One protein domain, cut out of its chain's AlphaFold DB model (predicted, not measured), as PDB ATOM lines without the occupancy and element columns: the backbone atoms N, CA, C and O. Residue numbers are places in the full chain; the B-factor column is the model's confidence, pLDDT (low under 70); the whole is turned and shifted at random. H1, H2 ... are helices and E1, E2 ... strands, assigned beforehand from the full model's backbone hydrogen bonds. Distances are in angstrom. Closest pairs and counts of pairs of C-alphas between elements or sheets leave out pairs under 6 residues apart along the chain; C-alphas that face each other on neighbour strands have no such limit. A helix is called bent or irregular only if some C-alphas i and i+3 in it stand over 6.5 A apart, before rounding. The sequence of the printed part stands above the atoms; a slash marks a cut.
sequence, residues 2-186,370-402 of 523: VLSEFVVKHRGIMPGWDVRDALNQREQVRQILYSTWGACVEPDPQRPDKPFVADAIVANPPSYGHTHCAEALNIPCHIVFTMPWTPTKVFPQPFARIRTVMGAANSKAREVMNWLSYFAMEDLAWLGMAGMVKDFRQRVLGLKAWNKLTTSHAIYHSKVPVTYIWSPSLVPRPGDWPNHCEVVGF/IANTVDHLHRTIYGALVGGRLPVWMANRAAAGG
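This is residues 2 to 186 and 370 to 402 of the 523 residues of the protein "Hypothetical protein" of Chlamydomonas leiostraca (UniProt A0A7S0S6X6). A small sheet of four short parallel strands lies between two helices: H7 runs along one face over E2 and E3, and H3 is on the other face over E1. On the far side of H3 from the sheet, the long H2 and the second arm of the bent H4 pack side by side, and H1 folds back on H2. The printed part has 218 residues, with eight named helices and four named strands in the order H1 H2 E1 H3 E2 H4 H5 H6 E3 E4 H7 H8; the sheet runs E1 E2 E3 E4 and the class is mixed. The whole is compact, with a radius of gyration of the C-alphas of 18.2 A and spans of 57 by 47 by 39 A.

H1, residues 2 to 10, and H2, residues 19 to 41, form a helical hairpin; they touch at a shallow tilt of 16 degrees, opposite ways, the C-alphas of Val 2 and Ile 32 closest at 6.2 A. H2, with residues 36 to 40 alone, touches H3, residues 66 to 73, the C-alphas of Trp 37 and Cys 69 closest at 6.1 A. E1, residues 57 to 59, H3 and E2, residues 77 to 81, make a strand-helix-strand unit, two parallel neighbour strands with a helix between, its crossover right-handed; N 78 and O 57 are 2.8 A apart. H4, residues 108 to 140, was assigned as one helix by its hydrogen bonds but is bent, with C-alphas 128 and 131 7.8 A apart; its arms H4a, residues 108 to 128, and H4b, residues 131 to 140, stand at a steep tilt of 58 degrees. H2, with residues 30 to 34 alone, touches H4b at a shallow tilt of 30 degrees, the same way, the C-alphas of Arg 30 and Met 132 closest at 6.4 A. H5, residues 148 to 151, is near H4a. H6, residues 154 to 158, only grazes the sheet, with residues 155 to 156. E2, H4, H5, H6 and E3, residues 162 to 164, make a second strand-helix-strand unit; N 163 and O 79 are 2.8 A apart. E4, residues 181 to 183, is parallel to E3, with N 164 and O 182 2.8 A apart. H7, residues 370 to 386, and H3 are on opposite faces of the sheet, three layers with helices on both faces, at heights over the sheet of 9.1 A and 7.9 A. H8, residues 392 to 398, touches H6, the C-alphas of Ser 158 and Trp 393 closest at 4.1 A, and is irregular, with C-alphas 393 and 396 7.5 A apart. Every O i to N i+4 pair is within hydrogen-bond range in H1, H3, H4b and H6, against 17 of 19 in H2, 14 of 17 in H4a, 11 of 13 in H7 and 0 of 3 in H8, which has 2 of 4 O i to N i+3 pairs within range; H5 is too short for an O i to N i+4 pair.

H1 begins at C-alpha 2 (21.847, 10.096, 28.529). H2 is 34.6 A long, H4a 31.2 A, H7 22.7 A and E2 13.2 A. H8 ends at C-alpha 398 (41.523, 37.277, 17.015).

The two C-alphas farthest apart, those of Asp 49 and Ala 105, are 59.9 A apart. Residues 187 to 369 are not printed, and C-alphas 186 and 370 are 8.0 A apart across the cut. Of the links printed whole, H2 to E1, E2 to H4 and E3 to E4 are long. The mean pLDDT of the printed part is 77.6, and residues 2 to 25, 97 to 106, 146 to 152 and 382 to 402 are under 70.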
ATOM      1  N   VAL A   2      21.538   9.738  27.122       33.56
ATOM      2  CA  VAL A   2      21.847  10.096  28.529       33.56
ATOM      3  C   VAL A   2      21.018  11.291  29.047       33.56
ATOM      4  O   VAL A   2      20.410  11.206  30.106       33.56
ATOM      5  N   LEU A   3      20.886  12.368  28.260       34.38
ATOM      6  CA  LEU A   3      20.035  13.528  28.600       34.38
ATOM      7  C   LEU A   3      18.544  13.172  28.750       34.38
ATOM      8  O   LEU A   3      17.845  13.743  29.581       34.38
ATOM      9  N   SER A   4      18.063  12.211  27.964       32.84
ATOM     10  CA  SER A   4      16.685  11.717  28.043       32.84
ATOM     11  C   SER A   4      16.459  10.939  29.336       32.84
ATOM     12  O   SER A   4      15.456  11.141  30.006       32.84
ATOM     13  N   GLU A   5      17.411  10.084  29.716       39.66
ATOM     14  CA  GLU A   5      17.368   9.312  30.965       39.66
ATOM     15  C   GLU A   5      17.442  10.229  32.208       39.66
ATOM     16  O   GLU A   5      16.751   9.978  33.197       39.66
ATOM     17  N   PHE A   6      18.188  11.341  32.128       42.28
ATOM     18  CA  PHE A   6      18.321  12.359  33.183       42.28
ATOM     19  C   PHE A   6      16.994  13.052  33.536       42.28
ATOM     20  O   PHE A   6      16.587  13.071  34.699       42.28
ATOM     21  N   VAL A   7      16.271  13.569  32.537       43.94
ATOM     22  CA  VAL A   7      14.998  14.280  32.767       43.94
ATOM     23  C   VAL A   7      13.910  13.336  33.298       43.94
ATOM     24  O   VAL A   7      13.081  13.757  34.106       43.94
ATOM     25  N   VAL A   8      13.933  12.058  32.889       43.59
ATOM     26  CA  VAL A   8      12.984  11.027  33.348       43.59
ATOM     27  C   VAL A   8      13.155  10.720  34.836       43.59
ATOM     28  O   VAL A   8      12.162  10.626  35.554       43.59
ATOM     29  N   LYS A   9      14.395  10.577  35.321       41.69
ATOM     30  CA  LYS A   9      14.652  10.121  36.695       41.69
ATOM     31  C   LYS A   9      14.436  11.208  37.757       41.69
ATOM     32  O   LYS A   9      14.148  10.884  38.903       41.69
ATOM     33  N   HIS A  10      14.553  12.485  37.391       44.16
ATOM     34  CA  HIS A  10      14.797  13.556  38.366       44.16
ATOM     35  C   HIS A  10      13.774  14.699  38.396       44.16
ATOM     36  O   HIS A  10      14.002  15.703  39.068       44.16
ATOM     37  N   ARG A  11      12.632  14.562  37.709       47.44
ATOM     38  CA  ARG A  11      11.596  15.612  37.626       47.44
ATOM     39  C   ARG A  11      12.158  16.992  37.204       47.44
ATOM     40  O   ARG A  11      11.734  18.028  37.712       47.44
ATOM     41  N   GLY A  12      13.125  17.015  36.280       46.72
ATOM     42  CA  GLY A  12      13.709  18.245  35.731       46.72
ATOM     43  C   GLY A  12      15.235  18.270  35.712       46.72
ATOM     44  O   GLY A  12      15.887  17.253  35.910       46.72
ATOM     45  N   ILE A  13      15.788  19.457  35.433       39.28
ATOM     46  CA  ILE A  13      17.239  19.733  35.362       39.28
ATOM     47  C   ILE A  13      17.788  20.240  36.714       39.28
ATOM     48  O   ILE A  13      18.989  20.413  36.894       39.28
ATOM     49  N   MET A  14      16.908  20.495  37.686       37.31
ATOM     50  CA  MET A  14      17.263  21.131  38.955       37.31
ATOM     51  C   MET A  14      17.614  20.088  40.027       37.31
ATOM     52  O   MET A  14      16.957  19.043  40.076       37.31
ATOM     53  N   PRO A  15      18.604  20.366  40.899       34.56
ATOM     54  CA  PRO A  15      19.059  19.413  41.899       34.56
ATOM     55  C   PRO A  15      17.942  18.906  42.818       34.56
ATOM     56  O   PRO A  15      17.146  19.700  43.327       34.56
ATOM     57  N   GLY A  16      17.900  17.593  43.048       33.16
ATOM     58  CA  GLY A  16      17.064  16.986  44.086       33.16
ATOM     59  C   GLY A  16      17.515  17.402  45.493       33.16
ATOM     60  O   GLY A  16      18.646  17.839  45.693       33.16
ATOM     61  N   TRP A  17      16.622  17.273  46.477       33.62
ATOM     62  CA  TRP A  17      16.893  17.638  47.878       33.62
ATOM     63  C   TRP A  17      17.687  16.549  48.635       33.62
ATOM     64  O   TRP A  17      18.144  16.794  49.750       33.62
ATOM     65  N   ASP A  18      17.880  15.368  48.030       39.22
ATOM     66  CA  ASP A  18      18.740  14.283  48.520       39.22
ATOM     67  C   ASP A  18      20.156  14.399  47.920       39.22
ATOM     68  O   ASP A  18      20.339  14.562  46.712       39.22
ATOM     69  N   VAL A  19      21.174  14.274  48.775       41.12
ATOM     70  CA  VAL A  19      22.598  14.291  48.413       41.12
ATOM     71  C   VAL A  19      22.937  13.205  47.386       41.12
ATOM     72  O   VAL A  19      23.717  13.462  46.471       41.12
ATOM     73  N   ARG A  20      22.353  12.003  47.489       40.41
ATOM     74  CA  ARG A  20      22.603  10.919  46.519       40.41
ATOM     75  C   ARG A  20      22.015  11.234  45.148       40.41
ATOM     76  O   ARG A  20      22.657  10.964  44.134       40.41
ATOM     77  N   ASP A  21      20.835  11.841  45.110       54.53
ATOM     78  CA  ASP A  21      20.212  12.274  43.860       54.53
ATOM     79  C   ASP A  21      20.985  13.423  43.218       54.53
ATOM     80  O   ASP A  21      21.236  13.379  42.017       54.53
ATOM     81  N   ALA A  22      21.455  14.388  44.011       56.62
ATOM     82  CA  ALA A  22      22.290  15.482  43.524       56.62
ATOM     83  C   ALA A  22      23.625  14.990  42.927       56.62
ATOM     84  O   ALA A  22      24.067  15.497  41.894       56.62
ATOM     85  N   LEU A  23      24.258  13.979  43.537       57.56
ATOM     86  CA  LEU A  23      25.482  13.364  43.007       57.56
ATOM     87  C   LEU A  23      25.223  12.593  41.705       57.56
ATOM     88  O   LEU A  23      25.944  12.789  40.729       57.56
ATOM     89  N   ASN A  24      24.160  11.784  41.657       65.31
ATOM     90  CA  ASN A  24      23.761  11.059  40.446       65.31
ATOM     91  C   ASN A  24      23.421  12.012  39.288       65.31
ATOM     92  O   ASN A  24      23.825  11.780  38.149       65.31
ATOM     93  N   GLN A  25      22.712  13.105  39.574       67.06
ATOM     94  CA  GLN A  25      22.393  14.150  38.599       67.06
ATOM     95  C   GLN A  25      23.654  14.820  38.059       67.06
ATOM     96  O   GLN A  25      23.783  15.011  36.851       67.06
ATOM     97  N   ARG A  26      24.603  15.154  38.942       78.00
ATOM     98  CA  ARG A  26      25.879  15.753  38.545       78.00
ATOM     99  C   ARG A  26      26.661  14.825  37.617       78.00
ATOM    100  O   ARG A  26      27.161  15.285  36.595       78.00
ATOM    101  N   GLU A  27      26.714  13.533  37.927       79.75
ATOM    102  CA  GLU A  27      27.384  12.536  37.088       79.75
ATOM    103  C   GLU A  27      26.726  12.399  35.708       79.75
ATOM    104  O   GLU A  27      27.402  12.388  34.681       79.75
ATOM    105  N   GLN A  28      25.397  12.390  35.644       76.62
ATOM    106  CA  GLN A  28      24.685  12.351  34.365       76.62
ATOM    107  C   GLN A  28      24.934  13.608  33.519       76.62
ATOM    108  O   GLN A  28      25.191  13.502  32.319       76.62
ATOM    109  N   VAL A  29      24.921  14.797  34.131       83.25
ATOM    110  CA  VAL A  29      25.281  16.052  33.447       83.25
ATOM    111  C   VAL A  29      26.719  16.000  32.933       83.25
ATOM    112  O   VAL A  29      26.980  16.413  31.801       83.25
ATOM    113  N   ARG A  30      27.646  15.432  33.714       86.25
ATOM    114  CA  ARG A  30      29.026  15.195  33.279       86.25
ATOM    115  C   ARG A  30      29.070  14.300  32.043       86.25
ATOM    116  O   ARG A  30      29.722  14.654  31.068       86.25
ATOM    117  N   GLN A  31      28.351  13.182  32.041       87.81
ATOM    118  CA  GLN A  31      28.305  12.271  30.894       87.81
ATOM    119  C   GLN A  31      27.746  12.946  29.638       87.81
ATOM    120  O   GLN A  31      28.304  12.778  28.554       87.81
ATOM    121  N   ILE A  32      26.689  13.753  29.775       88.94
ATOM    122  CA  ILE A  32      26.125  14.534  28.664       88.94
ATOM    123  C   ILE A  32      27.182  15.485  28.108       88.94
ATOM    124  O   ILE A  32      27.484  15.421  26.917       88.94
ATOM    125  N   LEU A  33      27.789  16.302  28.973       90.38
ATOM    126  CA  LEU A  33      28.831  17.253  28.602       90.38
ATOM    127  C   LEU A  33      29.987  16.558  27.870       90.38
ATOM    128  O   LEU A  33      30.353  16.970  26.771       90.38
ATOM    129  N   TYR A  34      30.526  15.478  28.434       91.50
ATOM    130  CA  TYR A  34      31.682  14.779  27.871       91.50
ATOM    131  C   TYR A  34      31.347  14.047  26.566       91.50
ATOM    132  O   TYR A  34      32.191  13.981  25.673       91.50
ATOM    133  N   SER A  35      30.107  13.570  26.402       92.38
ATOM    134  CA  SER A  35      29.666  12.927  25.157       92.38
ATOM    135  C   SER A  35      29.659  13.869  23.949       92.38
ATOM    136  O   SER A  35      29.741  13.404  22.812       92.38
ATOM    137  N   THR A  36      29.601  15.189  24.172       94.38
ATOM    138  CA  THR A  36      29.567  16.168  23.074       94.38
ATOM    139  C   THR A  36      30.843  16.177  22.241       94.38
ATOM    140  O   THR A  36      30.755  16.375  21.033       94.38
ATOM    141  N   TRP A  37      32.010  15.916  22.844       94.69
ATOM    142  CA  TRP A  37      33.269  15.889  22.099       94.69
ATOM    143  C   TRP A  37      33.316  14.710  21.132       94.69
ATOM    144  O   TRP A  37      33.535  14.914  19.942       94.69
ATOM    145  N   GLY A  38      33.014  13.501  21.623       92.25
ATOM    146  CA  GLY A  38      32.948  12.300  20.789       92.25
ATOM    147  C   GLY A  38      31.961  12.466  19.632       92.25
ATOM    148  O   GLY A  38      32.304  12.203  18.487       92.25
ATOM    149  N   ALA A  39      30.793  13.062  19.892       92.19
ATOM    150  CA  ALA A  39      29.811  13.368  18.849       92.19
ATOM    151  C   ALA A  39      30.318  14.320  17.744       92.19
ATOM    152  O   ALA A  39      29.697  14.391  16.686       92.19
ATOM    153  N   CYS A  40      31.411  15.056  17.970       93.88
ATOM    154  CA  CYS A  40      31.994  15.966  16.984       93.88
ATOM    155  C   CYS A  40      33.188  15.375  16.216       93.88
ATOM    156  O   CYS A  40      33.538  15.922  15.171       93.88
ATOM    157  N   VAL A  41      33.842  14.321  16.721       93.44
ATOM    158  CA  VAL A  41      35.130  13.833  16.175       93.44
ATOM    159  C   VAL A  41      35.243  12.313  16.041       93.44
ATOM    160  O   VAL A  41      36.232  11.823  15.500       93.44
ATOM    161  N   GLU A  42      34.285  11.549  16.561       90.69
ATOM    162  CA  GLU A  42      34.283  10.090  16.456       90.69
ATOM    163  C   GLU A  42      33.381   9.623  15.303       90.69
ATOM    164  O   GLU A  42      32.358  10.258  15.028       90.69
ATOM    165  N   PRO A  43      33.729   8.507  14.631       89.06
ATOM    166  CA  PRO A  43      32.862   7.862  13.650       89.06
ATOM    167  C   PRO A  43      31.444   7.624  14.172       89.06
ATOM    168  O   PRO A  43      31.239   7.332  15.352       89.06
ATOM    169  N   ASP A  44      30.470   7.656  13.261       85.88
ATOM    170  CA  ASP A  44      29.111   7.212  13.565       85.88
ATOM    171  C   ASP A  44      29.162   5.764  14.094       85.88
ATOM    172  O   ASP A  44      29.697   4.889  13.406       85.88
ATOM    173  N   PRO A  45      28.594   5.462  15.277       85.25
ATOM    174  CA  PRO A  45      28.547   4.102  15.809       85.25
ATOM    175  C   PRO A  45      27.913   3.074  14.860       85.25
ATOM    176  O   PRO A  45      28.188   1.882  14.981       85.25
ATOM    177  N   GLN A  46      27.058   3.510  13.929       87.50
ATOM    178  CA  GLN A  46      26.461   2.651  12.903       87.50
ATOM    179  C   GLN A  46      27.380   2.435  11.692       87.50
ATOM    180  O   GLN A  46      27.162   1.499  10.925       87.50
ATOM    181  N   ARG A  47      28.389   3.294  11.508       87.88
ATOM    182  CA  ARG A  47      29.350   3.294  10.394       87.88
ATOM    183  C   ARG A  47      30.781   3.545  10.911       87.88
ATOM    184  O   ARG A  47      31.395   4.553  10.549       87.88
ATOM    185  N   PRO A  48      31.316   2.655  11.770       88.56
ATOM    186  CA  PRO A  48      32.585   2.872  12.472       88.56
ATOM    187  C   PRO A  48      33.806   2.884  11.542       88.56
ATOM    188  O   PRO A  48      34.882   3.326  11.930       88.56
ATOM    189  N   ASP A  49      33.643   2.392  10.314       90.50
ATOM    190  CA  ASP A  49      34.649   2.340   9.259       90.50
ATOM    191  C   ASP A  49      34.938   3.706   8.619       90.50
ATOM    192  O   ASP A  49      35.952   3.862   7.938       90.50
ATOM    193  N   LYS A  50      34.069   4.704   8.825       88.00
ATOM    194  CA  LYS A  50      34.215   6.022   8.201       88.00
ATOM    195  C   LYS A  50      34.729   7.055   9.202       88.00
ATOM    196  O   LYS A  50      34.049   7.301  10.197       88.00
ATOM    197  N   PRO A  51      35.876   7.711   8.939       89.88
ATOM    198  CA  PRO A  51      36.318   8.814   9.778       89.88
ATOM    199  C   PRO A  51      35.292   9.949   9.725       89.88
ATOM    200  O   PRO A  51      34.666  10.191   8.691       89.88
ATOM    201  N   PHE A  52      35.138  10.648  10.844       91.88
ATOM    202  CA  PHE A  52      34.206  11.756  10.977       91.88
ATOM    203  C   PHE A  52      34.861  12.898  11.746       91.88
ATOM    204  O   PHE A  52      35.485  12.681  12.779       91.88
ATOM    205  N   VAL A  53      34.693  14.115  11.242       91.75
ATOM    206  CA  VAL A  53      34.921  15.362  11.973       91.75
ATOM    207  C   VAL A  53      33.801  16.304  11.553       91.75
ATOM    208  O   VAL A  53      33.496  16.401  10.366       91.75
ATOM    209  N   ALA A  54      33.160  16.958  12.514       91.38
ATOM    210  CA  ALA A  54      32.048  17.853  12.238       91.38
ATOM    211  C   ALA A  54      32.513  19.136  11.528       91.38
ATOM    212  O   ALA A  54      33.411  19.821  12.011       91.38
ATOM    213  N   ASP A  55      31.833  19.514  10.443       88.50
ATOM    214  CA  ASP A  55      31.978  20.834   9.801       88.50
ATOM    215  C   ASP A  55      31.090  21.906  10.455       88.50
ATOM    216  O   ASP A  55      31.318  23.108  10.316       88.50
ATOM    217  N   ALA A  56      30.045  21.471  11.161       90.62
ATOM    218  CA  ALA A  56      29.125  22.310  11.911       90.62
ATOM    219  C   ALA A  56      28.448  21.496  13.022       90.62
ATOM    220  O   ALA A  56      28.298  20.280  12.917       90.62
ATOM    221  N   ILE A  57      27.989  22.175  14.071       92.38
ATOM    222  CA  ILE A  57      27.271  21.562  15.194       92.38
ATOM    223  C   ILE A  57      25.823  22.050  15.199       92.38
ATOM    224  O   ILE A  57      25.565  23.250  15.236       92.38
ATOM    225  N   VAL A  58      24.870  21.122  15.242       93.56
ATOM    226  CA  VAL A  58      23.470  21.411  15.576       93.56
ATOM    227  C   VAL A  58      23.182  20.781  16.930       93.56
ATOM    228  O   VAL A  58      23.345  19.575  17.098       93.56
ATOM    229  N   ALA A  59      22.795  21.591  17.911       93.31
ATOM    230  CA  ALA A  59      22.669  21.141  19.294       93.31
ATOM    231  C   ALA A  59      21.432  21.713  19.984       93.31
ATOM    232  O   ALA A  59      20.819  22.668  19.519       93.31
ATOM    233  N   ASN A  60      21.089  21.145  21.137       91.75
ATOM    234  CA  ASN A  60      20.156  21.759  22.074       91.75
ATOM    235  C   ASN A  60      20.924  22.355  23.271       91.75
ATOM    236  O   ASN A  60      22.006  21.852  23.602       91.75
ATOM    237  N   PRO A  61      20.383  23.383  23.950       89.75
ATOM    238  CA  PRO A  61      21.061  24.006  25.087       89.75
ATOM    239  C   PRO A  61      21.414  23.044  26.239       89.75
ATOM    240  O   PRO A  61      22.524  23.139  26.760       89.75
ATOM    241  N   PRO A  62      20.555  22.071  26.624       87.94
ATOM    242  CA  PRO A  62      20.862  21.156  27.730       87.94
ATOM    243  C   PRO A  62      22.010  20.166  27.478       87.94
ATOM    244  O   PRO A  62      22.295  19.346  28.346       87.94
ATOM    245  N   SER A  63      22.658  20.188  26.307       88.12
ATOM    246  CA  SER A  63      23.871  19.392  26.070       88.12
ATOM    247  C   SER A  63      25.143  20.037  26.632       88.12
ATOM    248  O   SER A  63      26.120  19.327  26.857       88.12
ATOM    249  N   TYR A  64      25.131  21.353  26.888       87.50
ATOM    250  CA  TYR A  64      26.170  22.163  27.554       87.50
ATOM    251  C   TYR A  64      27.576  22.200  26.924       87.50
ATOM    252  O   TYR A  64      28.295  23.176  27.108       87.50
ATOM    253  N   GLY A  65      27.993  21.188  26.163       89.12
ATOM    254  CA  GLY A  65      29.322  21.116  25.552       89.12
ATOM    255  C   GLY A  65      29.425  21.723  24.153       89.12
ATOM    256  O   GLY A  65      30.532  21.932  23.659       89.12
ATOM    257  N   HIS A  66      28.295  22.051  23.520       90.62
ATOM    258  CA  HIS A  66      28.220  22.463  22.114       90.62
ATOM    259  C   HIS A  66      29.093  23.680  21.766       90.62
ATOM    260  O   HIS A  66      29.785  23.672  20.752       90.62
ATOM    261  N   THR A  67      29.099  24.728  22.595       88.94
ATOM    262  CA  THR A  67      29.847  25.973  22.331       88.94
ATOM    263  C   THR A  67      31.335  25.772  22.575       88.94
ATOM    264  O   THR A  67      32.159  26.371  21.893       88.94
ATOM    265  N   HIS A  68      31.690  24.897  23.516       89.25
ATOM    266  CA  HIS A  68      33.075  24.557  23.816       89.25
ATOM    267  C   HIS A  68      33.690  23.686  22.716       89.25
ATOM    268  O   HIS A  68      34.812  23.948  22.294       89.25
ATOM    269  N   CYS A  69      32.942  22.703  22.205       92.19
ATOM    270  CA  CYS A  69      33.371  21.896  21.063       92.19
ATOM    271  C   CYS A  69      33.500  22.751  19.795       92.19
ATOM    272  O   CYS A  69      34.500  22.644  19.092       92.19
ATOM    273  N   ALA A  70      32.541  23.655  19.552       90.00
ATOM    274  CA  ALA A  70      32.602  24.611  18.444       90.00
ATOM    275  C   ALA A  70      33.855  25.501  18.512       90.00
ATOM    276  O   ALA A  70      34.533  25.683  17.505       90.00
ATOM    277  N   GLU A  71      34.204  26.003  19.703       86.31
ATOM    278  CA  GLU A  71      35.431  26.782  19.933       86.31
ATOM    279  C   GLU A  71      36.700  25.952  19.680       86.31
ATOM    280  O   GLU A  71      37.650  26.452  19.075       86.31
ATOM    281  N   ALA A  72      36.733  24.698  20.139       88.25
ATOM    282  CA  ALA A  72      37.888  23.815  19.980       88.25
ATOM    283  C   ALA A  72      38.148  23.454  18.511       88.25
ATOM    284  O   ALA A  72      39.296  23.489  18.067       88.25
ATOM    285  N   LEU A  73      37.086  23.144  17.763       88.50
ATOM    286  CA  LEU A  73      37.150  22.762  16.349       88.50
ATOM    287  C   LEU A  73      37.166  23.962  15.400       88.50
ATOM    288  O   LEU A  73      37.488  23.806  14.227       88.50
ATOM    289  N   ASN A  74      36.855  25.159  15.903       85.94
ATOM    290  CA  ASN A  74      36.711  26.378  15.114       85.94
ATOM    291  C   ASN A  74      35.663  26.233  13.991       85.94
ATOM    292  O   ASN A  74      35.899  26.615  12.845       85.94
ATOM    293  N   ILE A  75      34.491  25.698  14.345       87.25
ATOM    294  CA  ILE A  75      33.362  25.451  13.436       87.25
ATOM    295  C   ILE A  75      32.093  26.172  13.916       87.25
ATOM    296  O   ILE A  75      31.961  26.466  15.108       87.25
ATOM    297  N   PRO A  76      31.136  26.484  13.025       88.94
ATOM    298  CA  PRO A  76      29.848  27.037  13.426       88.94
ATOM    299  C   PRO A  76      29.031  26.042  14.260       88.94
ATOM    300  O   PRO A  76      29.027  24.837  14.030       88.94
ATOM    301  N   CYS A  77      28.274  26.580  15.205       90.00
ATOM    302  CA  CYS A  77      27.255  25.883  15.969       90.00
ATOM    303  C   CYS A  77      25.896  26.611  15.836       90.00
ATOM    304  O   CYS A  77      25.826  27.827  15.649       90.00
ATOM    305  N   HIS A  78      24.808  25.856  15.879       93.25
ATOM    306  CA  HIS A  78      23.444  26.345  15.761       93.25
ATOM    307  C   HIS A  78      22.581  25.615  16.789       93.25
ATOM    308  O   HIS A  78      22.649  24.390  16.921       93.25
ATOM    309  N   ILE A  79      21.763  26.357  17.527       94.94
ATOM    310  CA  ILE A  79      20.877  25.783  18.534       94.94
ATOM    311  C   ILE A  79      19.509  25.500  17.921       94.94
ATOM    312  O   ILE A  79      18.897  26.395  17.357       94.94
ATOM    313  N   VAL A  80      18.997  24.282  18.069       95.31
ATOM    314  CA  VAL A  80      17.617  23.921  17.722       95.31
ATOM    315  C   VAL A  80      16.910  23.476  18.993       95.31
ATOM    316  O   VAL A  80      17.403  22.593  19.702       95.31
ATOM    317  N   PHE A  81      15.772  24.092  19.321       95.06
ATOM    318  CA  PHE A  81      15.105  23.793  20.582       95.06
ATOM    319  C   PHE A  81      13.587  23.921  20.566       95.06
ATOM    320  O   PHE A  81      12.994  24.586  19.723       95.06
ATOM    321  N   THR A  82      12.953  23.248  21.524       93.00
ATOM    322  CA  THR A  82      11.497  23.114  21.599       93.00
ATOM    323  C   THR A  82      10.851  24.064  22.586       93.00
ATOM    324  O   THR A  82       9.639  24.143  22.554       93.00
ATOM    325  N   MET A  83      11.605  24.780  23.428       91.00
ATOM    326  CA  MET A  83      11.088  25.754  24.404       91.00
ATOM    327  C   MET A  83      11.945  27.023  24.444       91.00
ATOM    328  O   MET A  83      13.103  26.969  24.026       91.00
ATOM    329  N   PRO A  84      11.429  28.161  24.937       92.06
ATOM    330  CA  PRO A  84      12.200  29.395  24.939       92.06
ATOM    331  C   PRO A  84      13.468  29.324  25.795       92.06
ATOM    332  O   PRO A  84      13.422  28.990  26.979       92.06
ATOM    333  N   TRP A  85      14.595  29.705  25.195       92.94
ATOM    334  CA  TRP A  85      15.904  29.812  25.851       92.94
ATOM    335  C   TRP A  85      16.563  31.187  25.654       92.94
ATOM    336  O   TRP A  85      17.495  31.550  26.365       92.94
ATOM    337  N   THR A  86      16.071  31.975  24.697       94.81
ATOM    338  CA  THR A  86      16.558  33.313  24.363       94.81
ATOM    339  C   THR A  86      15.830  34.343  25.227       94.81
ATOM    340  O   THR A  86      14.595  34.365  25.203       94.81
ATOM    341  N   PRO A  87      16.557  35.236  25.925       94.88
ATOM    342  CA  PRO A  87      15.952  36.285  26.735       94.88
ATOM    343  C   PRO A  87      14.906  37.110  25.981       94.88
ATOM    344  O   PRO A  87      15.148  37.571  24.867       94.88
ATOM    345  N   THR A  88      13.745  37.314  26.605       94.62
ATOM    346  CA  THR A  88      12.659  38.171  26.099       94.62
ATOM    347  C   THR A  88      11.866  38.781  27.247       94.62
ATOM    348  O   THR A  88      11.796  38.234  28.348       94.62
ATOM    349  N   LYS A  89      11.242  39.923  26.976       92.62
ATOM    350  CA  LYS A  89      10.312  40.621  27.865       92.62
ATOM    351  C   LYS A  89       8.906  40.016  27.865       92.62
ATOM    352  O   LYS A  89       8.141  40.278  28.791       92.62
ATOM    353  N   VAL A  90       8.551  39.211  26.858       90.94
ATOM    354  CA  VAL A  90       7.169  38.740  26.635       90.94
ATOM    355  C   VAL A  90       6.737  37.683  27.658       90.94
ATOM    356  O   VAL A  90       5.625  37.735  28.180       90.94
ATOM    357  N   PHE A  91       7.612  36.733  27.978       90.75
ATOM    358  CA  PHE A  91       7.360  35.661  28.943       90.75
ATOM    359  C   PHE A  91       8.668  35.281  29.651       90.75
ATOM    360  O   PHE A  91       9.744  35.434  29.062       90.75
ATOM    361  N   PRO A  92       8.613  34.812  30.910       90.19
ATOM    362  CA  PRO A  92       9.818  34.429  31.626       90.19
ATOM    363  C   PRO A  92      10.383  33.115  31.098       90.19
ATOM    364  O   PRO A  92       9.721  32.369  30.373       90.19
ATOM    365  N   GLN A  93      11.605  32.823  31.521       89.06
ATOM    366  CA  GLN A  93      12.249  31.550  31.275       89.06
ATOM    367  C   GLN A  93      11.383  30.418  31.871       89.06
ATOM    368  O   GLN A  93      10.944  30.539  33.022       89.06
ATOM    369  N   PRO A  94      11.108  29.329  31.122       88.00
ATOM    370  CA  PRO A  94      10.100  28.339  31.515       88.00
ATOM    371  C   PRO A  94      10.291  27.691  32.902       88.00
ATOM    372  O   PRO A  94       9.315  27.366  33.572       88.00
ATOM    373  N   PHE A  95      11.529  27.559  33.383       82.62
ATOM    374  CA  PHE A  95      11.852  26.988  34.692       82.62
ATOM    375  C   PHE A  95      11.771  27.988  35.846       82.62
ATOM    376  O   PHE A  95      11.791  27.564  37.001       82.62
ATOM    377  N   ALA A  96      11.677  29.296  35.589       75.75
ATOM    378  CA  ALA A  96      11.758  30.314  36.636       75.75
ATOM    379  C   ALA A  96      10.599  30.259  37.654       75.75
ATOM    380  O   ALA A  96      10.626  30.986  38.644       75.75
ATOM    381  N   ARG A  97       9.565  29.424  37.429       64.88
ATOM    382  CA  ARG A  97       8.354  29.277  38.271       64.88
ATOM    383  C   ARG A  97       7.701  30.613  38.663       64.88
ATOM    384  O   ARG A  97       6.915  30.683  39.605       64.88
ATOM    385  N   ILE A  98       7.962  31.676  37.906       60.56
ATOM    386  CA  ILE A  98       7.275  32.952  38.052       60.56
ATOM    387  C   ILE A  98       5.872  32.714  37.512       60.56
ATOM    388  O   ILE A  98       5.716  32.449  36.316       60.56
ATOM    389  N   ARG A  99       4.856  32.765  38.388       50.75
ATOM    390  CA  ARG A  99       3.447  32.619  37.996       50.75
ATOM    391  C   ARG A  99       3.171  33.605  36.873       50.75
ATOM    392  O   ARG A  99       3.107  34.819  37.070       50.75
ATOM    393  N   THR A 100       3.089  33.064  35.667       46.66
ATOM    394  CA  THR A 100       2.908  33.857  34.470       46.66
ATOM    395  C   THR A 100       1.464  33.748  34.095       46.66
ATOM    396  O   THR A 100       1.077  32.867  33.341       46.66
ATOM    397  N   VAL A 101       0.659  34.666  34.618       45.19
ATOM    398  CA  VAL A 101      -0.588  34.991  33.940       45.19
ATOM    399  C   VAL A 101      -0.155  35.725  32.669       45.19
ATOM    400  O   VAL A 101       0.152  36.919  32.709       45.19
ATOM    401  N   MET A 102       0.019  34.984  31.567       47.38
ATOM    402  CA  MET A 102       0.236  35.545  30.227       47.38
ATOM    403  C   MET A 102      -1.048  36.288  29.830       47.38
ATOM    404  O   MET A 102      -1.883  35.742  29.123       47.38
ATOM    405  N   GLY A 103      -1.245  37.496  30.368       45.50
ATOM    406  CA  GLY A 103      -2.473  38.274  30.172       45.50
ATOM    407  C   GLY A 103      -2.810  39.319  31.245       45.50
ATOM    408  O   GLY A 103      -3.709  40.118  31.012       45.50
ATOM    409  N   ALA A 104      -2.114  39.376  32.391       44.81
ATOM    410  CA  ALA A 104      -2.370  40.397  33.420       44.81
ATOM    411  C   ALA A 104      -1.344  41.547  33.352       44.81
ATOM    412  O   ALA A 104      -0.149  41.307  33.505       44.81
ATOM    413  N   ALA A 105      -1.844  42.766  33.099       47.81
ATOM    414  CA  ALA A 105      -1.182  44.082  33.080       47.81
ATOM    415  C   ALA A 105       0.361  44.084  32.951       47.81
ATOM    416  O   ALA A 105       1.093  43.966  33.936       47.81
ATOM    417  N   ASN A 106       0.845  44.299  31.721       57.91
ATOM    418  CA  ASN A 106       2.255  44.513  31.382       57.91
ATOM    419  C   ASN A 106       2.821  45.746  32.104       57.91
ATOM    420  O   ASN A 106       2.799  46.861  31.584       57.91
ATOM    421  N   SER A 107       3.343  45.564  33.314       72.50
ATOM    422  CA  SER A 107       4.202  46.570  33.927       72.50
ATOM    423  C   SER A 107       5.620  46.424  33.371       72.50
ATOM    424  O   SER A 107       6.108  45.309  33.167       72.50
ATOM    425  N   LYS A 108       6.328  47.544  33.183       81.50
ATOM    426  CA  LYS A 108       7.756  47.534  32.801       81.50
ATOM    427  C   LYS A 108       8.593  46.657  33.741       81.50
ATOM    428  O   LYS A 108       9.540  46.012  33.308       81.50
ATOM    429  N   ALA A 109       8.221  46.592  35.022       81.69
ATOM    430  CA  ALA A 109       8.861  45.717  35.998       81.69
ATOM    431  C   ALA A 109       8.729  44.233  35.620       81.69
ATOM    432  O   ALA A 109       9.697  43.486  35.723       81.69
ATOM    433  N   ARG A 110       7.559  43.800  35.137       81.88
ATOM    434  CA  ARG A 110       7.326  42.415  34.720       81.88
ATOM    435  C   ARG A 110       8.083  42.047  33.450       81.88
ATOM    436  O   ARG A 110       8.662  40.968  33.399       81.88
ATOM    437  N   GLU A 111       8.155  42.952  32.481       88.31
ATOM    438  CA  GLU A 111       9.003  42.783  31.293       88.31
ATOM    439  C   GLU A 111      10.480  42.596  31.669       88.31
ATOM    440  O   GLU A 111      11.147  41.689  31.170       88.31
ATOM    441  N   VAL A 112      10.981  43.419  32.595       88.31
ATOM    442  CA  VAL A 112      12.354  43.312  33.106       88.31
ATOM    443  C   VAL A 112      12.560  42.002  33.869       88.31
ATOM    444  O   VAL A 112      13.570  41.338  33.652       88.31
ATOM    445  N   MET A 113      11.609  41.581  34.708       88.81
ATOM    446  CA  MET A 113      11.684  40.295  35.415       88.81
ATOM    447  C   MET A 113      11.685  39.101  34.457       88.81
ATOM    448  O   MET A 113      12.463  38.170  34.654       88.81
ATOM    449  N   ASN A 114      10.858  39.134  33.407       91.25
ATOM    450  CA  ASN A 114      10.845  38.100  32.377       91.25
ATOM    451  C   ASN A 114      12.221  37.988  31.720       91.25
ATOM    452  O   ASN A 114      12.797  36.904  31.699       91.25
ATOM    453  N   TRP A 115      12.792  39.110  31.283       92.06
ATOM    454  CA  TRP A 115      14.104  39.127  30.642       92.06
ATOM    455  C   TRP A 115      15.227  38.668  31.587       92.06
ATOM    456  O   TRP A 115      16.030  37.809  31.220       92.06
ATOM    457  N   LEU A 116      15.247  39.160  32.832       90.88
ATOM    458  CA  LEU A 116      16.243  38.782  33.844       90.88
ATOM    459  C   LEU A 116      16.149  37.312  34.263       90.88
ATOM    460  O   LEU A 116      17.164  36.720  34.627       90.88
ATOM    461  N   SER A 117      14.958  36.709  34.202       89.25
ATOM    462  CA  SER A 117      14.776  35.308  34.589       89.25
ATOM    463  C   SER A 117      15.619  34.341  33.750       89.25
ATOM    464  O   SER A 117      16.048  33.315  34.270       89.25
ATOM    465  N   TYR A 118      15.929  34.681  32.492       91.44
ATOM    466  CA  TYR A 118      16.786  33.853  31.638       91.44
ATOM    467  C   TYR A 118      18.213  33.779  32.174       91.44
ATOM    468  O   TYR A 118      18.735  32.684  32.369       91.44
ATOM    469  N   PHE A 119      18.797  34.932  32.502       89.88
ATOM    470  CA  PHE A 119      20.137  34.997  33.081       89.88
ATOM    471  C   PHE A 119      20.177  34.345  34.464       89.88
ATOM    472  O   PHE A 119      21.061  33.546  34.740       89.88
ATOM    473  N   ALA A 120      19.173  34.603  35.309       85.75
ATOM    474  CA  ALA A 120      19.116  34.015  36.645       85.75
ATOM    475  C   ALA A 120      19.083  32.475  36.614       85.75
ATOM    476  O   ALA A 120      19.788  31.828  37.390       85.75
ATOM    477  N   MET A 121      18.286  31.880  35.717       83.81
ATOM    478  CA  MET A 121      18.197  30.420  35.604       83.81
ATOM    479  C   MET A 121      19.450  29.805  34.976       83.81
ATOM    480  O   MET A 121      19.868  28.727  35.396       83.81
ATOM    481  N   GLU A 122      20.079  30.483  34.014       84.12
ATOM    482  CA  GLU A 122      21.328  30.010  33.411       84.12
ATOM    483  C   GLU A 122      22.506  30.100  34.400       84.12
ATOM    484  O   GLU A 122      23.272  29.146  34.522       84.12
ATOM    485  N   ASP A 123      22.592  31.167  35.202       83.50
ATOM    486  CA  ASP A 123      23.579  31.298  36.281       83.50
ATOM    487  C   ASP A 123      23.404  30.220  37.359       83.50
ATOM    488  O   ASP A 123      24.387  29.655  37.848       83.50
ATOM    489  N   LEU A 124      22.157  29.904  37.726       80.06
ATOM    490  CA  LEU A 124      21.869  28.837  38.682       80.06
ATOM    491  C   LEU A 124      22.292  27.468  38.141       80.06
ATOM    492  O   LEU A 124      22.926  26.695  38.860       80.06
ATOM    493  N   ALA A 125      21.996  27.183  36.870       80.00
ATOM    494  CA  ALA A 125      22.467  25.972  36.208       80.00
ATOM    495  C   ALA A 125      24.008  25.934  36.161       80.00
ATOM    496  O   ALA A 125      24.627  24.913  36.468       80.00
ATOM    497  N   TRP A 126      24.644  27.067  35.852       80.88
ATOM    498  CA  TRP A 126      26.097  27.193  35.780       80.88
ATOM    499  C   TRP A 126      26.791  26.916  37.119       80.88
ATOM    500  O   TRP A 126      27.836  26.267  37.132       80.88
ATOM    501  N   LEU A 127      26.212  27.333  38.253       79.31
ATOM    502  CA  LEU A 127      26.760  27.035  39.585       79.31
ATOM    503  C   LEU A 127      26.961  25.529  39.817       79.31
ATOM    504  O   LEU A 127      27.960  25.140  40.420       79.31
ATOM    505  N   GLY A 128      26.056  24.687  39.310       76.69
ATOM    506  CA  GLY A 128      26.173  23.228  39.405       76.69
ATOM    507  C   GLY A 128      27.193  22.614  38.439       76.69
ATOM    508  O   GLY A 128      27.678  21.511  38.682       76.69
ATOM    509  N   MET A 129      27.546  23.317  37.358       82.19
ATOM    510  CA  MET A 129      28.331  22.765  36.245       82.19
ATOM    511  C   MET A 129      29.738  23.344  36.095       82.19
ATOM    512  O   MET A 129      30.573  22.721  35.441       82.19
ATOM    513  N   ALA A 130      30.030  24.496  36.701       83.12
ATOM    514  CA  ALA A 130      31.254  25.258  36.450       83.12
ATOM    515  C   ALA A 130      32.542  24.423  36.584       83.12
ATOM    516  O   ALA A 130      33.430  24.525  35.740       83.12
ATOM    517  N   GLY A 131      32.632  23.567  37.611       84.50
ATOM    518  CA  GLY A 131      33.777  22.667  37.801       84.50
ATOM    519  C   GLY A 131      33.915  21.632  36.681       84.50
ATOM    520  O   GLY A 131      34.991  21.485  36.110       84.50
ATOM    521  N   MET A 132      32.807  20.989  36.295       87.56
ATOM    522  CA  MET A 132      32.793  19.980  35.227       87.56
ATOM    523  C   MET A 132      33.157  20.581  33.871       87.56
ATOM    524  O   MET A 132      33.925  19.985  33.118       87.56
ATOM    525  N   VAL A 133      32.645  21.778  33.575       87.19
ATOM    526  CA  VAL A 133      32.965  22.503  32.341       87.19
ATOM    527  C   VAL A 133      34.423  22.951  32.328       87.19
ATOM    528  O   VAL A 133      35.083  22.836  31.297       87.19
ATOM    529  N   LYS A 134      34.958  23.415  33.464       88.50
ATOM    530  CA  LYS A 134      36.383  23.746  33.593       88.50
ATOM    531  C   LYS A 134      37.258  22.535  33.255       88.50
ATOM    532  O   LYS A 134      38.131  22.657  32.396       88.50
ATOM    533  N   ASP A 135      37.004  21.387  33.883       90.31
ATOM    534  CA  ASP A 135      37.773  20.161  33.643       90.31
ATOM    535  C   ASP A 135      37.632  19.680  32.195       90.31
ATOM    536  O   ASP A 135      38.638  19.416  31.543       90.31
ATOM    537  N   PHE A 136      36.410  19.658  31.652       91.50
ATOM    538  CA  PHE A 136      36.158  19.288  30.257       91.50
ATOM    539  C   PHE A 136      36.973  20.153  29.285       91.50
ATOM    540  O   PHE A 136      37.682  19.645  28.417       91.50
ATOM    541  N   ARG A 137      36.955  21.477  29.470       89.44
ATOM    542  CA  ARG A 137      37.704  22.405  28.616       89.44
ATOM    543  C   ARG A 137      39.211  22.185  28.685       89.44
ATOM    544  O   ARG A 137      39.854  22.156  27.642       89.44
ATOM    545  N   GLN A 138      39.773  22.046  29.883       90.25
ATOM    546  CA  GLN A 138      41.225  21.956  30.054       90.25
ATOM    547  C   GLN A 138      41.772  20.579  29.681       90.25
ATOM    548  O   GLN A 138      42.802  20.492  29.018       90.25
ATOM    549  N   ARG A 139      41.089  19.516  30.112       91.12
ATOM    550  CA  ARG A 139      41.585  18.140  30.027       91.12
ATOM    551  C   ARG A 139      41.192  17.435  28.734       91.12
ATOM    552  O   ARG A 139      41.957  16.604  28.264       91.12
ATOM    553  N   VAL A 140      40.023  17.752  28.170       92.31
ATOM    554  CA  VAL A 140      39.523  17.107  26.942       92.31
ATOM    555  C   VAL A 140      39.789  17.981  25.722       92.31
ATOM    556  O   VAL A 140      40.315  17.503  24.725       92.31
ATOM    557  N   LEU A 141      39.457  19.272  25.800       89.00
ATOM    558  CA  LEU A 141      39.513  20.166  24.636       89.00
ATOM    559  C   LEU A 141      40.847  20.912  24.479       89.00
ATOM    560  O   LEU A 141      41.053  21.589  23.473       89.00
ATOM    561  N   GLY A 142      41.732  20.865  25.481       87.19
ATOM    562  CA  GLY A 142      42.975  21.649  25.489       87.19
ATOM    563  C   GLY A 142      42.747  23.170  25.474       87.19
ATOM    564  O   GLY A 142      43.614  23.939  25.055       87.19
ATOM    565  N   LEU A 143      41.569  23.627  25.905       85.69
ATOM    566  CA  LEU A 143      41.199  25.036  25.969       85.69
ATOM    567  C   LEU A 143      41.540  25.633  27.341       85.69
ATOM    568  O   LEU A 143      41.529  24.960  28.371       85.69
ATOM    569  N   LYS A 144      41.782  26.950  27.382       82.88
ATOM    570  CA  LYS A 144      41.937  27.676  28.654       82.88
ATOM    571  C   LYS A 144      40.642  27.592  29.477       82.88
ATOM    572  O   LYS A 144      39.539  27.553  28.918       82.88
ATOM    573  N   ALA A 145      40.775  27.615  30.804       71.75
ATOM    574  CA  ALA A 145      39.652  27.898  31.695       71.75
ATOM    575  C   ALA A 145      39.233  29.371  31.524       71.75
ATOM    576  O   ALA A 145      40.099  30.242  31.440       71.75
ATOM    577  N   TRP A 146      37.930  29.649  31.439       69.00
ATOM    578  CA  TRP A 146      37.411  31.004  31.195       69.00
ATOM    579  C   TRP A 146      36.845  31.669  32.451       69.00
ATOM    580  O   TRP A 146      36.558  31.018  33.456       69.00
ATOM    581  N   ASN A 147      36.691  32.996  32.360       60.31
ATOM    582  CA  ASN A 147      36.053  33.823  33.377       60.31
ATOM    583  C   ASN A 147      34.539  33.521  33.473       60.31
ATOM    584  O   ASN A 147      33.903  33.066  32.519       60.31
ATOM    585  N   LYS A 148      33.956  33.772  34.651       55.56
ATOM    586  CA  LYS A 148      32.544  33.476  34.941       55.56
ATOM    587  C   LYS A 148      31.576  34.275  34.052       55.56
ATOM    588  O   LYS A 148      30.606  33.699  33.580       55.56
ATOM    589  N   LEU A 149      31.867  35.554  33.792       51.53
ATOM    590  CA  LEU A 149      30.969  36.480  33.085       51.53
ATOM    591  C   LEU A 149      30.726  36.118  31.612       51.53
ATOM    592  O   LEU A 149      29.680  36.454  31.073       51.53
ATOM    593  N   THR A 150      31.672  35.463  30.940       55.03
ATOM    594  CA  THR A 150      31.550  35.155  29.504       55.03
ATOM    595  C   THR A 150      30.930  33.792  29.220       55.03
ATOM    596  O   THR A 150      30.521  33.540  28.089       55.03
ATOM    597  N   THR A 151      30.892  32.896  30.211       64.75
ATOM    598  CA  THR A 151      30.616  31.469  29.967       64.75
ATOM    599  C   THR A 151      29.218  31.047  30.405       64.75
ATOM    600  O   THR A 151      28.600  30.250  29.705       64.75
ATOM    601  N   SER A 152      28.686  31.618  31.496       67.38
ATOM    602  CA  SER A 152      27.338  31.290  31.983       67.38
ATOM    603  C   SER A 152      26.219  31.735  31.045       67.38
ATOM    604  O   SER A 152      25.106  31.281  31.232       67.38
ATOM    605  N   HIS A 153      26.519  32.546  30.022       80.88
ATOM    606  CA  HIS A 153      25.575  32.995  28.989       80.88
ATOM    607  C   HIS A 153      26.193  32.920  27.592       80.88
ATOM    608  O   HIS A 153      26.008  33.814  26.754       80.88
ATOM    609  N   ALA A 154      26.996  31.877  27.347       80.94
ATOM    610  CA  ALA A 154      27.772  31.752  26.121       80.94
ATOM    611  C   ALA A 154      26.879  31.852  24.882       80.94
ATOM    612  O   ALA A 154      27.237  32.594  23.979       80.94
ATOM    613  N   ILE A 155      25.708  31.200  24.862       86.94
ATOM    614  CA  ILE A 155      24.751  31.263  23.741       86.94
ATOM    615  C   ILE A 155      24.361  32.719  23.427       86.94
ATOM    616  O   ILE A 155      24.420  33.154  22.276       86.94
ATOM    617  N   TYR A 156      24.012  33.486  24.461       87.25
ATOM    618  CA  TYR A 156      23.545  34.863  24.327       87.25
ATOM    619  C   TYR A 156      24.664  35.826  23.906       87.25
ATOM    620  O   TYR A 156      24.527  36.537  22.910       87.25
ATOM    621  N   HIS A 157      25.797  35.840  24.618       82.44
ATOM    622  CA  HIS A 157      26.898  36.773  24.332       82.44
ATOM    623  C   HIS A 157      27.581  36.500  22.992       82.44
ATOM    624  O   HIS A 157      28.020  37.428  22.313       82.44
ATOM    625  N   SER A 158      27.615  35.231  22.595       80.69
ATOM    626  CA  SER A 158      28.134  34.776  21.308       80.69
ATOM    627  C   SER A 158      27.182  35.069  20.145       80.69
ATOM    628  O   SER A 158      27.599  35.032  18.993       80.69
ATOM    629  N   LYS A 159      25.908  35.395  20.404       87.19
ATOM    630  CA  LYS A 159      24.878  35.516  19.355       87.19
ATOM    631  C   LYS A 159      24.760  34.227  18.537       87.19
ATOM    632  O   LYS A 159      24.729  34.258  17.306       87.19
ATOM    633  N   VAL A 160      24.755  33.092  19.234       88.88
ATOM    634  CA  VAL A 160      24.584  31.786  18.591       88.88
ATOM    635  C   VAL A 160      23.213  31.750  17.934       88.88
ATOM    636  O   VAL A 160      22.234  32.049  18.617       88.88
ATOM    637  N   PRO A 161      23.111  31.391  16.646       93.25
ATOM    638  CA  PRO A 161      21.820  31.246  15.997       93.25
ATOM    639  C   PRO A 161      20.936  30.217  16.705       93.25
ATOM    640  O   PRO A 161      21.417  29.149  17.093       93.25
ATOM    641  N   VAL A 162      19.652  30.541  16.876       95.25
ATOM    642  CA  VAL A 162      18.675  29.690  17.564       95.25
ATOM    643  C   VAL A 162      17.424  29.498  16.710       95.25
ATOM    644  O   VAL A 162      16.715  30.451  16.395       95.25
ATOM    645  N   THR A 163      17.115  28.251  16.381       96.75
ATOM    646  CA  THR A 163      15.866  27.834  15.750       96.75
ATOM    647  C   THR A 163      14.938  27.212  16.780       96.75
ATOM    648  O   THR A 163      15.286  26.243  17.455       96.75
ATOM    649  N   TYR A 164      13.720  27.726  16.854       97.31
ATOM    650  CA  TYR A 164      12.661  27.204  17.695       97.31
ATOM    651  C   TYR A 164      11.623  26.451  16.873       97.31
ATOM    652  O   TYR A 164      10.936  27.036  16.037       97.31
ATOM    653  N   ILE A 165      11.493  25.154  17.140       95.69
ATOM    654  CA  ILE A 165      10.703  24.209  16.331       95.69
ATOM    655  C   ILE A 165       9.279  24.015  16.870       95.69
ATOM    656  O   ILE A 165       8.749  22.903  16.899       95.69
ATOM    657  N   TRP A 166       8.666  25.106  17.336       95.12
ATOM    658  CA  TRP A 166       7.244  25.161  17.679       95.12
ATOM    659  C   TRP A 166       6.477  26.017  16.670       95.12
ATOM    660  O   TRP A 166       7.057  26.807  15.925       95.12
ATOM    661  N   SER A 167       5.153  25.878  16.669       96.12
ATOM    662  CA  SER A 167       4.287  26.639  15.769       96.12
ATOM    663  C   SER A 167       4.212  28.129  16.144       96.12
ATOM    664  O   SER A 167       3.795  28.445  17.268       96.12
ATOM    665  N   PRO A 168       4.516  29.067  15.223       95.94
ATOM    666  CA  PRO A 168       4.296  30.497  15.446       95.94
ATOM    667  C   PRO A 168       2.818  30.844  15.684       95.94
ATOM    668  O   PRO A 168       2.525  31.870  16.298       95.94
ATOM    669  N   SER A 169       1.889  29.985  15.252       94.81
ATOM    670  CA  SER A 169       0.451  30.134  15.504       94.81
ATOM    671  C   SER A 169       0.071  29.878  16.967       94.81
ATOM    672  O   SER A 169      -0.926  30.421  17.441       94.81
ATOM    673  N   LEU A 170       0.867  29.081  17.688       95.44
ATOM    674  CA  LEU A 170       0.695  28.822  19.119       95.44
ATOM    675  C   LEU A 170       1.421  29.872  19.973       95.44
ATOM    676  O   LEU A 170       0.837  30.499  20.868       95.44
ATOM    677  N   VAL A 171       2.711  30.075  19.692       95.75
ATOM    678  CA  VAL A 171       3.533  31.109  20.328       95.75
ATOM    679  C   VAL A 171       4.285  31.880  19.242       95.75
ATOM    680  O   VAL A 171       5.251  31.346  18.687       95.75
ATOM    681  N   PRO A 172       3.897  33.136  18.957       95.06
ATOM    682  CA  PRO A 172       4.577  33.932  17.949       95.06
ATOM    683  C   PRO A 172       5.995  34.281  18.400       95.06
ATOM    684  O   PRO A 172       6.283  34.374  19.597       95.06
ATOM    685  N   ARG A 173       6.872  34.532  17.427       95.62
ATOM    686  CA  ARG A 173       8.219  35.047  17.673       95.62
ATOM    687  C   ARG A 173       8.136  36.386  18.429       95.62
ATOM    688  O   ARG A 173       7.531  37.323  17.906       95.62
ATOM    689  N   PRO A 174       8.758  36.521  19.613       95.31
ATOM    690  CA  PRO A 174       8.872  37.804  20.296       95.31
ATOM    691  C   PRO A 174       9.496  38.895  19.416       95.31
ATOM    692  O   PRO A 174      10.468  38.660  18.696       95.31
ATOM    693  N   GLY A 175       8.940  40.107  19.483       95.00
ATOM    694  CA  GLY A 175       9.425  41.251  18.703       95.00
ATOM    695  C   GLY A 175      10.791  41.774  19.156       95.00
ATOM    696  O   GLY A 175      11.483  42.423  18.379       95.00
ATOM    697  N   ASP A 176      11.200  41.468  20.389       94.31
ATOM    698  CA  ASP A 176      12.488  41.855  20.971       94.31
ATOM    699  C   ASP A 176      13.613  40.839  20.720       94.31
ATOM    700  O   ASP A 176      14.742  41.049  21.165       94.31
ATOM    701  N   TRP A 177      13.343  39.751  19.990       94.94
ATOM    702  CA  TRP A 177      14.380  38.805  19.594       94.94
ATOM    703  C   TRP A 177      15.225  39.305  18.416       94.94
ATOM    704  O   TRP A 177      14.704  39.940  17.492       94.94
ATOM    705  N   PRO A 178      16.523  38.959  18.390       90.56
ATOM    706  CA  PRO A 178      17.416  39.300  17.289       90.56
ATOM    707  C   PRO A 178      17.168  38.425  16.049       90.56
ATOM    708  O   PRO A 178      16.601  37.338  16.136       90.56
ATOM    709  N   ASN A 179      17.645  38.871  14.885       88.69
ATOM    710  CA  ASN A 179      17.414  38.199  13.594       88.69
ATOM    711  C   ASN A 179      18.057  36.806  13.464       88.69
ATOM    712  O   ASN A 179      17.747  36.096  12.522       88.69
ATOM    713  N   HIS A 180      18.947  36.415  14.382       89.25
ATOM    714  CA  HIS A 180      19.514  35.062  14.434       89.25
ATOM    715  C   HIS A 180      18.668  34.090  15.277       89.25
ATOM    716  O   HIS A 180      19.080  32.953  15.487       89.25
ATOM    717  N   CYS A 181      17.520  34.539  15.794       94.81
ATOM    718  CA  CYS A 181      16.556  33.713  16.509       94.81
ATOM    719  C   CYS A 181      15.239  33.655  15.727       94.81
ATOM    720  O   CYS A 181      14.600  34.693  15.513       94.81
ATOM    721  N   GLU A 182      14.800  32.453  15.357       95.44
ATOM    722  CA  GLU A 182      13.592  32.236  14.552       95.44
ATOM    723  C   GLU A 182      12.675  31.174  15.168       95.44
ATOM    724  O   GLU A 182      13.140  30.218  15.782       95.44
ATOM    725  N   VAL A 183      11.360  31.351  14.998       97.44
ATOM    726  CA  VAL A 183      10.335  30.330  15.269       97.44
ATOM    727  C   VAL A 183       9.870  29.819  13.917       97.44
ATOM    728  O   VAL A 183       9.297  30.588  13.147       97.44
ATOM    729  N   VAL A 184      10.149  28.556  13.616       95.25
ATOM    730  CA  VAL A 184      10.090  28.037  12.239       95.25
ATOM    731  C   VAL A 184       8.869  27.170  11.949       95.25
ATOM    732  O   VAL A 184       8.594  26.886  10.785       95.25
ATOM    733  N   GLY A 185       8.113  26.784  12.975       94.62
ATOM    734  CA  GLY A 185       7.014  25.834  12.851       94.62
ATOM    735  C   GLY A 185       7.338  24.491  13.494       94.62
ATOM    736  O   GLY A 185       8.492  24.172  13.791       94.62
ATOM    737  N   PHE A 186       6.293  23.700  13.727       90.94
ATOM    738  CA  PHE A 186       6.439  22.352  14.269       90.94
ATOM    739  C   PHE A 186       7.073  21.416  13.231       90.94
ATOM    740  O   PHE A 186       6.632  21.345  12.084       90.94
ATOM    741  N   ILE A 370      10.211  21.992   8.554       91.75
ATOM    742  CA  ILE A 370      11.438  21.365   8.046       91.75
ATOM    743  C   ILE A 370      12.146  22.316   7.085       91.75
ATOM    744  O   ILE A 370      13.316  22.627   7.306       91.75
ATOM    745  N   ALA A 371      11.451  22.798   6.049       93.25
ATOM    746  CA  ALA A 371      12.046  23.699   5.066       93.25
ATOM    747  C   ALA A 371      12.535  24.995   5.724       93.25
ATOM    748  O   ALA A 371      13.664  25.412   5.477       93.25
ATOM    749  N   ASN A 372      11.742  25.568   6.634       94.94
ATOM    750  CA  ASN A 372      12.116  26.770   7.379       94.94
ATOM    751  C   ASN A 372      13.344  26.539   8.280       94.94
ATOM    752  O   ASN A 372      14.219  27.399   8.366       94.94
ATOM    753  N   THR A 373      13.455  25.369   8.922       93.44
ATOM    754  CA  THR A 373      14.650  25.005   9.706       93.44
ATOM    755  C   THR A 373      15.885  24.898   8.819       93.44
ATOM    756  O   THR A 373      16.933  25.443   9.159       93.44
ATOM    757  N   VAL A 374      15.777  24.203   7.683       92.25
ATOM    758  CA  VAL A 374      16.886  24.038   6.733       92.25
ATOM    759  C   VAL A 374      17.330  25.392   6.181       92.25
ATOM    760  O   VAL A 374      18.527  25.669   6.150       92.25
ATOM    761  N   ASP A 375      16.387  26.258   5.815       92.81
ATOM    762  CA  ASP A 375      16.677  27.614   5.354       92.81
ATOM    763  C   ASP A 375      17.419  28.436   6.423       92.81
ATOM    764  O   ASP A 375      18.473  29.013   6.142       92.81
ATOM    765  N   HIS A 376      16.947  28.433   7.674       91.94
ATOM    766  CA  HIS A 376      17.622  29.157   8.751       91.94
ATOM    767  C   HIS A 376      19.013  28.575   9.062       91.94
ATOM    768  O   HIS A 376      19.972  29.329   9.263       91.94
ATOM    769  N   LEU A 377      19.171  27.245   9.036       89.88
ATOM    770  CA  LEU A 377      20.474  26.583   9.159       89.88
ATOM    771  C   LEU A 377      21.416  27.008   8.030       89.88
ATOM    772  O   LEU A 377      22.552  27.384   8.305       89.88
ATOM    773  N   HIS A 378      20.963  27.022   6.778       87.56
ATOM    774  CA  HIS A 378      21.780  27.462   5.647       87.56
ATOM    775  C   HIS A 378      22.180  28.934   5.785       87.56
ATOM    776  O   HIS A 378      23.367  29.251   5.725       87.56
ATOM    777  N   ARG A 379      21.237  29.840   6.069       85.88
ATOM    778  CA  ARG A 379      21.535  31.273   6.242       85.88
ATOM    779  C   ARG A 379      22.579  31.542   7.333       85.88
ATOM    780  O   ARG A 379      23.350  32.493   7.220       85.88
ATOM    781  N   THR A 380      22.629  30.707   8.367       83.69
ATOM    782  CA  THR A 380      23.462  30.938   9.557       83.69
ATOM    783  C   THR A 380      24.771  30.146   9.571       83.69
ATOM    784  O   THR A 380      25.801  30.691   9.963       83.69
ATOM    785  N   ILE A 381      24.762  28.892   9.113       80.81
ATOM    786  CA  ILE A 381      25.942  28.019   9.027       80.81
ATOM    787  C   ILE A 381      26.683  28.263   7.713       80.81
ATOM    788  O   ILE A 381      27.879  28.544   7.732       80.81
ATOM    789  N   TYR A 382      25.992  28.218   6.571       67.81
ATOM    790  CA  TYR A 382      26.633  28.379   5.260       67.81
ATOM    791  C   TYR A 382      27.192  29.794   5.083       67.81
ATOM    792  O   TYR A 382      28.312  29.964   4.608       67.81
ATOM    793  N   GLY A 383      26.466  30.812   5.560       61.56
ATOM    794  CA  GLY A 383      26.961  32.192   5.592       61.56
ATOM    795  C   GLY A 383      28.246  32.359   6.417       61.56
ATOM    796  O   GLY A 383      29.119  33.142   6.041       61.56
ATOM    797  N   ALA A 384      28.394  31.595   7.505       63.78
ATOM    798  CA  ALA A 384      29.610  31.575   8.317       63.78
ATOM    799  C   ALA A 384      30.761  30.811   7.638       63.78
ATOM    800  O   ALA A 384      31.900  31.262   7.696       63.78
ATOM    801  N   LEU A 385      30.468  29.688   6.972       64.00
ATOM    802  CA  LEU A 385      31.471  28.861   6.293       64.00
ATOM    803  C   LEU A 385      32.011  29.517   5.011       64.00
ATOM    804  O   LEU A 385      33.216  29.510   4.781       64.00
ATOM    805  N   VAL A 386      31.141  30.112   4.189       58.19
ATOM    806  CA  VAL A 386      31.515  30.688   2.882       58.19
ATOM    807  C   VAL A 386      32.040  32.116   2.999       58.19
ATOM    808  O   VAL A 386      32.894  32.532   2.223       58.19
ATOM    809  N   GLY A 387      31.559  32.886   3.979       53.34
ATOM    810  CA  GLY A 387      31.921  34.296   4.116       53.34
ATOM    811  C   GLY A 387      33.320  34.560   4.678       53.34
ATOM    812  O   GLY A 387      33.683  35.729   4.797       53.34
ATOM    813  N   GLY A 388      34.066  33.532   5.111       45.53
ATOM    814  CA  GLY A 388      35.386  33.662   5.759       45.53
ATOM    815  C   GLY A 388      35.386  34.466   7.069       45.53
ATOM    816  O   GLY A 388      36.411  34.604   7.733       45.53
ATOM    817  N   ARG A 389      34.231  35.006   7.467       44.03
ATOM    818  CA  ARG A 389      34.036  35.685   8.737       44.03
ATOM    819  C   ARG A 389      34.095  34.602   9.795       44.03
ATOM    820  O   ARG A 389      33.184  33.781   9.857       44.03
ATOM    821  N   LEU A 390      35.134  34.640  10.638       47.47
ATOM    822  CA  LEU A 390      35.080  34.026  11.964       47.47
ATOM    823  C   LEU A 390      33.683  34.327  12.493       47.47
ATOM    824  O   LEU A 390      33.345  35.514  12.616       47.47
ATOM    825  N   PRO A 391      32.826  33.314  12.698       51.81
ATOM    826  CA  PRO A 391      31.488  33.608  13.141       51.81
ATOM    827  C   PRO A 391      31.615  34.445  14.420       51.81
ATOM    828  O   PRO A 391      32.562  34.292  15.197       51.81
ATOM    829  N   VAL A 392      30.733  35.430  14.571       44.59
ATOM    830  CA  VAL A 392      30.931  36.601  15.449       44.59
ATOM    831  C   VAL A 392      31.223  36.222  16.915       44.59
ATOM    832  O   VAL A 392      31.871  36.978  17.632       44.59
ATOM    833  N   TRP A 393      30.847  35.016  17.342       53.62
ATOM    834  CA  TRP A 393      31.188  34.428  18.639       53.62
ATOM    835  C   TRP A 393      32.625  33.983  18.883       53.62
ATOM    836  O   TRP A 393      33.006  33.800  20.036       53.62
ATOM    837  N   MET A 394      33.436  33.810  17.843       50.41
ATOM    838  CA  MET A 394      34.840  33.404  17.973       50.41
ATOM    839  C   MET A 394      35.801  34.605  18.003       50.41
ATOM    840  O   MET A 394      37.014  34.438  18.149       50.41
ATOM    841  N   ALA A 395      35.270  35.833  17.932       46.91
ATOM    842  CA  ALA A 395      36.044  37.073  17.827       46.91
ATOM    843  C   ALA A 395      37.003  37.337  19.007       46.91
ATOM    844  O   ALA A 395      37.972  38.079  18.850       46.91
ATOM    845  N   ASN A 396      36.827  36.678  20.159       46.16
ATOM    846  CA  ASN A 396      37.751  36.823  21.292       46.16
ATOM    847  C   ASN A 396      39.123  36.154  21.081       46.16
ATOM    848  O   ASN A 396      40.053  36.451  21.829       46.16
ATOM    849  N   ARG A 397      39.298  35.288  20.068       41.44
ATOM    850  CA  ARG A 397      40.619  34.719  19.733       41.44
ATOM    851  C   ARG A 397      41.445  35.598  18.798       41.44
ATOM    852  O   ARG A 397      42.667  35.620  18.941       41.44
ATOM    853  N   ALA A 398      40.809  36.353  17.901       38.00
ATOM    854  CA  ALA A 398      41.523  37.277  17.015       38.00
ATOM    855  C   ALA A 398      42.247  38.378  17.816       38.00
ATOM    856  O   ALA A 398      43.346  38.787  17.457       38.00
ATOM    857  N   ALA A 399      41.688  38.778  18.961       36.97
ATOM    858  CA  ALA A 399      42.301  39.750  19.862       36.97
ATOM    859  C   ALA A 399      43.426  39.177  20.758       36.97
ATOM    860  O   ALA A 399      44.119  39.948  21.414       36.97
ATOM    861  N   ALA A 400      43.623  37.849  20.810       37.00
ATOM    862  CA  ALA A 400      44.463  37.193  21.822       37.00
ATOM    863  C   ALA A 400      45.634  36.350  21.268       37.00
ATOM    864  O   ALA A 400      46.143  35.479  21.978       37.00
ATOM    865  N   GLY A 401      46.110  36.625  20.045       37.91
ATOM    866  CA  GLY A 401      47.452  36.193  19.612       37.91
ATOM    867  C   GLY A 401      47.541  35.141  18.498       37.91
ATOM    868  O   GLY A 401      48.496  34.368  18.477       37.91
ATOM    869  N   GLY A 402      46.594  35.104  17.559       35.78
ATOM    870  CA  GLY A 402      46.773  34.406  16.280       35.78
ATOM    871  C   GLY A 402      47.011  35.427  15.174       35.78
ATOM    872  O   GLY A 402      46.126  36.234  14.920       35.78
TER     873      GLY A 402